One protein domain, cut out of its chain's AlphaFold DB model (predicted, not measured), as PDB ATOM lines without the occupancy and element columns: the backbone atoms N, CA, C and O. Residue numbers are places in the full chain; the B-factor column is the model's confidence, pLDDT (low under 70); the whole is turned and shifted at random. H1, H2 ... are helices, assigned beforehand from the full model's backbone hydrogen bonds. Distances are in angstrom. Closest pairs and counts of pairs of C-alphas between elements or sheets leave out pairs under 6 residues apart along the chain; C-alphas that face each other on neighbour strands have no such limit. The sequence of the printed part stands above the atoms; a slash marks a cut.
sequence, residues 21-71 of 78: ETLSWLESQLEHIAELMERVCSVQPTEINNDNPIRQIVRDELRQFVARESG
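What this domain is: This is residues 21 to 71 of the 78 residues of an uncharacterized protein of Xenorhabdus poinarii G6 (UniProt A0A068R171). Two helices, H1 and then H2, form the arms of a wide open V, with the link of residues 43 to 52 as its base and an empty space between the arms. The printed part has 51 residues, with two named helices and no named strand; the class is all helix. It is extended, with a radius of gyration of the C-alphas of 16.3 A, and flat, spanning 41 by 35 by 15 A.

Where its parts are: H1 runs from residue 21, C-alpha at (-8.696, -14.758, 16.013), to residue 42, 31.9 A away. H2 spans residues 53 to 69, 24.4 A, and ends with C-alpha 69 at (21.458, 5.031, 18.916).

How they stand to each other: H1 and H2 are apart, with no C-alpha of the one within 8 A of the other. In H1 and H2 every O i to N i+4 pair is within hydrogen-bond range.

The domain as a whole: The C-alphas of Glu 21 and Asp 51, the two farthest apart, are 44.2 A from each other. The printed part has no cut, and its link of 10 residues is short. Residues 41 to 51 have pLDDT under 70.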
ATOM      1  N   GLU A  21      -9.370 -13.690  15.270       76.62
ATOM      2  CA  GLU A  21      -8.696 -14.758  16.013       76.62
ATOM      3  C   GLU A  21      -7.230 -14.401  16.292       76.62
ATOM      4  O   GLU A  21      -6.730 -14.617  17.395       76.62
ATOM      5  N   THR A  22      -6.554 -13.773  15.323       75.88
ATOM      6  CA  THR A  22      -5.149 -13.353  15.471       75.88
ATOM      7  C   THR A  22      -4.979 -12.240  16.502       75.88
ATOM      8  O   THR A  22      -3.984 -12.220  17.225       75.88
ATOM      9  N   LEU A  23      -5.967 -11.344  16.608       79.56
ATOM     10  CA  LEU A  23      -5.990 -10.287  17.619       79.56
ATOM     11  C   LEU A  23      -6.230 -10.856  19.018       79.56
ATOM     12  O   LEU A  23      -5.471 -10.551  19.931       79.56
ATOM     13  N   SER A  24      -7.216 -11.741  19.164       80.88
ATOM     14  CA  SER A  24      -7.508 -12.390  20.447       80.88
ATOM     15  C   SER A  24      -6.326 -13.227  20.952       80.88
ATOM     16  O   SER A  24      -5.989 -13.179  22.134       80.88
ATOM     17  N   TRP A  25      -5.635 -13.937  20.056       87.62
ATOM     18  CA  TRP A  25      -4.416 -14.668  20.403       87.62
ATOM     19  C   TRP A  25      -3.307 -13.738  20.910       87.62
ATOM     20  O   TRP A  25      -2.666 -14.035  21.918       87.62
ATOM     21  N   LEU A  26      -3.098 -12.602  20.238       83.88
ATOM     22  CA  LEU A  26      -2.096 -11.618  20.639       83.88
ATOM     23  C   LEU A  26      -2.414 -11.009  22.013       83.88
ATOM     24  O   LEU A  26      -1.510 -10.858  22.833       83.88
ATOM     25  N   GLU A  27      -3.683 -10.704  22.285       85.50
ATOM     26  CA  GLU A  27      -4.137 -10.194  23.584       85.50
ATOM     27  C   GLU A  27      -3.843 -11.188  24.716       85.50
ATOM     28  O   GLU A  27      -3.202 -10.816  25.701       85.50
ATOM     29  N   SER A  28      -4.194 -12.468  24.547       90.44
ATOM     30  CA  SER A  28      -3.897 -13.503  25.550       90.44
ATOM     31  C   SER A  28      -2.393 -13.725  25.760       90.44
ATOM     32  O   SER A  28      -1.958 -14.008  26.876       90.44
ATOM     33  N   GLN A  29      -1.574 -13.592  24.711       92.75
ATOM     34  CA  GLN A  29      -0.115 -13.677  24.845       92.75
ATOM     35  C   GLN A  29       0.450 -12.512  25.667       92.75
ATOM     36  O   GLN A  29       1.317 -12.725  26.516       92.75
ATOM     37  N   LEU A  30      -0.037 -11.289  25.442       90.69
ATOM     38  CA  LEU A  30       0.404 -10.110  26.189       90.69
ATOM     39  C   LEU A  30      -0.009 -10.172  27.663       90.69
ATOM     40  O   LEU A  30       0.789  -9.815  28.530       90.69
ATOM     41  N   GLU A  31      -1.208 -10.674  27.951       91.25
ATOM     42  CA  GLU A  31      -1.687 -10.884  29.320       91.25
ATOM     43  C   GLU A  31      -0.817 -11.902  30.072       91.25
ATOM     44  O   GLU A  31      -0.344 -11.631  31.177       91.25
ATOM     45  N   HIS A  32      -0.487 -13.025  29.429       91.56
ATOM     46  CA  HIS A  32       0.401 -14.034  30.008       91.56
ATOM     47  C   HIS A  32       1.822 -13.496  30.259       91.56
ATOM     48  O   HIS A  32       2.439 -13.801  31.281       91.56
ATOM     49  N   ILE A  33       2.353 -12.654  29.364       91.25
ATOM     50  CA  ILE A  33       3.652 -11.991  29.563       91.25
ATOM     51  C   ILE A  33       3.603 -11.027  30.757       91.25
ATOM     52  O   ILE A  33       4.555 -10.986  31.540       91.25
ATOM     53  N   ALA A  34       2.514 -10.272  30.924       86.25
ATOM     54  CA  ALA A  34       2.346  -9.368  32.059       86.25
ATOM     55  C   ALA A  34       2.330 -10.131  33.397       86.25
ATOM     56  O   ALA A  34       3.038  -9.743  34.327       86.25
ATOM     57  N   GLU A  35       1.618 -11.260  33.465       88.38
ATOM     58  CA  GLU A  35       1.589 -12.130  34.649       88.38
ATOM     59  C   GLU A  35       2.978 -12.716  34.967       88.38
ATOM     60  O   GLU A  35       3.405 -12.769  36.124       88.38
ATOM     61  N   LEU A  36       3.732 -13.126  33.940       83.31
ATOM     62  CA  LEU A  36       5.106 -13.605  34.112       83.31
ATOM     63  C   LEU A  36       6.030 -12.509  34.656       83.31
ATOM     64  O   LEU A  36       6.838 -12.781  35.545       83.31
ATOM     65  N   MET A  37       5.905 -11.278  34.162       78.69
ATOM     66  CA  MET A  37       6.686 -10.136  34.646       78.69
ATOM     67  C   MET A  37       6.366  -9.802  36.106       78.69
ATOM     68  O   MET A  37       7.285  -9.574  36.891       78.69
ATOM     69  N   GLU A  38       5.090  -9.836  36.497       80.19
ATOM     70  CA  GLU A  38       4.672  -9.638  37.887       80.19
ATOM     71  C   GLU A  38       5.248 -10.722  38.809       80.19
ATOM     72  O   GLU A  38       5.800 -10.420  39.873       80.19
ATOM     73  N   ARG A  39       5.208 -11.987  38.373       75.19
ATOM     74  CA  ARG A  39       5.818 -13.107  39.100       75.19
ATOM     75  C   ARG A  39       7.327 -12.958  39.243       75.19
ATOM     76  O   ARG A  39       7.842 -13.191  40.331       75.19
ATOM     77  N   VAL A  40       8.033 -12.558  38.185       75.50
ATOM     78  CA  VAL A  40       9.493 -12.356  38.211       75.50
ATOM     79  C   VAL A  40       9.876 -11.172  39.100       75.50
ATOM     80  O   VAL A  40      10.833 -11.282  39.861       75.50
ATOM     81  N   CYS A  41       9.123 -10.070  39.071       63.16
ATOM     82  CA  CYS A  41       9.349  -8.924  39.957       63.16
ATOM     83  C   CYS A  41       9.021  -9.221  41.430       63.16
ATOM     84  O   CYS A  41       9.608  -8.601  42.315       63.16
ATOM     85  N   SER A  42       8.113 -10.163  41.697       60.22
ATOM     86  CA  SER A  42       7.746 -10.590  43.056       60.22
ATOM     87  C   SER A  42       8.753 -11.561  43.683       60.22
ATOM     88  O   SER A  42       8.720 -11.790  44.895       60.22
ATOM     89  N   VAL A  43       9.677 -12.120  42.894       57.56
ATOM     90  CA  VAL A  43      10.859 -12.791  43.438       57.56
ATOM     91  C   VAL A  43      11.744 -11.693  44.023       57.56
ATOM     92  O   VAL A  43      12.355 -10.922  43.283       57.56
ATOM     93  N   GLN A  44      11.788 -11.599  45.362       57.06
ATOM     94  CA  GLN A  44      12.792 -10.797  46.072       57.06
ATOM     95  C   GLN A  44      14.145 -10.984  45.383       57.06
ATOM     96  O   GLN A  44      14.415 -12.116  44.984       57.06
ATOM     97  N   PRO A  45      14.985  -9.940  45.248       52.34
ATOM     98  CA  PRO A  45      16.281 -10.048  44.597       52.34
ATOM     99  C   PRO A  45      17.149 -11.036  45.383       52.34
ATOM    100  O   PRO A  45      17.925 -10.657  46.256       52.34
ATOM    101  N   THR A  46      16.987 -12.323  45.089       55.00
ATOM    102  CA  THR A  46      17.909 -13.390  45.413       55.00
ATOM    103  C   THR A  46      19.154 -12.990  44.680       55.00
ATOM    104  O   THR A  46      19.185 -13.047  43.454       55.00
ATOM    105  N   GLU A  47      20.077 -12.426  45.461       58.84
ATOM    106  CA  GLU A  47      21.435 -12.054  45.108       58.84
ATOM    107  C   GLU A  47      21.582 -11.898  43.603       58.84
ATOM    108  O   GLU A  47      21.833 -12.869  42.880       58.84
ATOM    109  N   ILE A  48      21.370 -10.672  43.114       58.12
ATOM    110  CA  ILE A  48      21.771 -10.294  41.763       58.12
ATOM    111  C   ILE A  48      23.289 -10.474  41.744       58.12
ATOM    112  O   ILE A  48      24.053  -9.554  42.008       58.12
ATOM    113  N   ASN A  49      23.719 -11.716  41.539       59.75
ATOM    114  CA  ASN A  49      25.099 -12.108  41.545       59.75
ATOM    115  C   ASN A  49      25.666 -11.419  40.307       59.75
ATOM    116  O   ASN A  49      25.276 -11.735  39.169       59.75
ATOM    117  N   ASN A  50      26.466 -10.388  40.573       61.31
ATOM    118  CA  ASN A  50      27.108  -9.550  39.572       61.31
ATOM    119  C   ASN A  50      28.115 -10.349  38.732       61.31
ATOM    120  O   ASN A  50      28.501  -9.875  37.668       61.31
ATOM    121  N   ASP A  51      28.434 -11.578  39.147       66.56
ATOM    122  CA  ASP A  51      29.303 -12.519  38.449       66.56
ATOM    123  C   ASP A  51      28.532 -13.424  37.483       66.56
ATOM    124  O   ASP A  51      29.133 -14.302  36.872       66.56
ATOM    125  N   ASN A  52      27.213 -13.244  37.301       77.69
ATOM    126  CA  ASN A  52      26.512 -13.945  36.227       77.69
ATOM    127  C   ASN A  52      26.993 -13.391  34.870       77.69
ATOM    128  O   ASN A  52      26.603 -12.274  34.497       77.69
ATOM    129  N   PRO A  53      27.775 -14.169  34.099       78.81
ATOM    130  CA  PRO A  53      28.395 -13.685  32.872       78.81
ATOM    131  C   PRO A  53      27.352 -13.284  31.822       78.81
ATOM    132  O   PRO A  53      27.570 -12.344  31.064       78.81
ATOM    133  N   ILE A  54      26.174 -13.917  31.825       82.88
ATOM    134  CA  ILE A  54      25.082 -13.596  30.898       82.88
ATOM    135  C   ILE A  54      24.518 -12.202  31.183       82.88
ATOM    136  O   ILE A  54      24.282 -11.425  30.261       82.88
ATOM    137  N   ARG A  55      24.358 -11.835  32.461       81.44
ATOM    138  CA  ARG A  55      23.900 -10.486  32.834       81.44
ATOM    139  C   ARG A  55      24.909  -9.413  32.447       81.44
ATOM    140  O   ARG A  55      24.497  -8.302  32.129       81.44
ATOM    141  N   GLN A  56      26.202  -9.717  32.505       80.75
ATOM    142  CA  GLN A  56      27.246  -8.779  32.103       80.75
ATOM    143  C   GLN A  56      27.212  -8.537  30.589       80.75
ATOM    144  O   GLN A  56      27.161  -7.386  30.168       80.75
ATOM    145  N   ILE A  57      27.111  -9.606  29.792       88.88
ATOM    146  CA  ILE A  57      27.014  -9.528  28.326       88.88
ATOM    147  C   ILE A  57      25.802  -8.694  27.901       88.88
ATOM    148  O   ILE A  57      25.952  -7.725  27.161       88.88
ATOM    149  N   VAL A  58      24.615  -9.006  28.432       90.75
ATOM    150  CA  VAL A  58      23.379  -8.284  28.084       90.75
ATOM    151  C   VAL A  58      23.470  -6.805  28.470       90.75
ATOM    152  O   VAL A  58      23.019  -5.933  27.727       90.75
ATOM    153  N   ARG A  59      24.082  -6.493  29.620       88.88
ATOM    154  CA  ARG A  59      24.262  -5.111  30.082       88.88
ATOM    155  C   ARG A  59      25.215  -4.330  29.183       88.88
ATOM    156  O   ARG A  59      24.926  -3.180  28.856       88.88
ATOM    157  N   ASP A  60      26.331  -4.937  28.793       90.81
ATOM    158  CA  ASP A  60      27.322  -4.291  27.934       90.81
ATOM    159  C   ASP A  60      26.774  -4.070  26.522       90.81
ATOM    160  O   ASP A  60      26.966  -2.997  25.949       90.81
ATOM    161  N   GLU A  61      26.010  -5.025  25.997       93.56
ATOM    162  CA  GLU A  61      25.365  -4.915  24.690       93.56
ATOM    163  C   GLU A  61      24.289  -3.821  24.666       93.56
ATOM    164  O   GLU A  61      24.304  -2.958  23.784       93.56
ATOM    165  N   LEU A  62      23.429  -3.761  25.690       94.38
ATOM    166  CA  LEU A  62      22.461  -2.669  25.844       94.38
ATOM    167  C   LEU A  62      23.152  -1.309  25.960       94.38
ATOM    168  O   LEU A  62      22.720  -0.336  25.341       94.38
ATOM    169  N   ARG A  63      24.253  -1.224  26.713       93.75
ATOM    170  CA  ARG A  63      25.014   0.021  26.863       93.75
ATOM    171  C   ARG A  63      25.609   0.484  25.532       93.75
ATOM    172  O   ARG A  63      25.557   1.676  25.230       93.75
ATOM    173  N   GLN A  64      26.148  -0.434  24.732       93.19
ATOM    174  CA  GLN A  64      26.674  -0.129  23.400       93.19
ATOM    175  C   GLN A  64      25.570   0.285  22.427       93.19
ATOM    176  O   GLN A  64      25.754   1.234  21.664       93.19
ATOM    177  N   PHE A  65      24.425  -0.396  22.473       92.94
ATOM    178  CA  PHE A  65      23.265  -0.059  21.659       92.94
ATOM    179  C   PHE A  65      22.766   1.353  21.970       92.94
ATOM    180  O   PHE A  65      22.670   2.181  21.071       92.94
ATOM    181  N   VAL A  66      22.556   1.673  23.250       92.44
ATOM    182  CA  VAL A  66      22.127   3.015  23.669       92.44
ATOM    183  C   VAL A  66      23.140   4.072  23.244       92.44
ATOM    184  O   VAL A  66      22.742   5.100  22.708       92.44
ATOM    185  N   ALA A  67      24.440   3.833  23.421       91.31
ATOM    186  CA  ALA A  67      25.466   4.786  23.006       91.31
ATOM    187  C   ALA A  67      25.459   5.042  21.487       91.31
ATOM    188  O   ALA A  67      25.616   6.184  21.060       91.31
ATOM    189  N   ARG A  68      25.247   3.993  20.681       89.94
ATOM    190  CA  ARG A  68      25.150   4.090  19.220       89.94
ATOM    191  C   ARG A  68      23.909   4.867  18.789       89.94
ATOM    192  O   ARG A  68      24.013   5.814  18.017       89.94
ATOM    193  N   GLU A  69      22.755   4.489  19.322       92.38
ATOM    194  CA  GLU A  69      21.458   5.031  18.916       92.38
ATOM    195  C   GLU A  69      21.158   6.414  19.507       92.38
ATOM    196  O   GLU A  69      20.293   7.126  19.006       92.38
ATOM    197  N   SER A  70      21.901   6.825  20.538       89.56
ATOM    198  CA  SER A  70      21.868   8.192  21.080       89.56
ATOM    199  C   SER A  70      22.704   9.186  20.258       89.56
ATOM    200  O   SER A  70      22.743  10.374  20.577       89.56
ATOM    201  N   GLY A  71      23.406   8.718  19.221       88.56
ATOM    202  CA  GLY A  71      24.115   9.568  18.267       88.56
ATOM    203  C   GLY A  71      23.170  10.339  17.338       88.56
ATOM    204  O   GLY A  71      21.971  10.077  17.271       88.56
TER     205      GLY A  71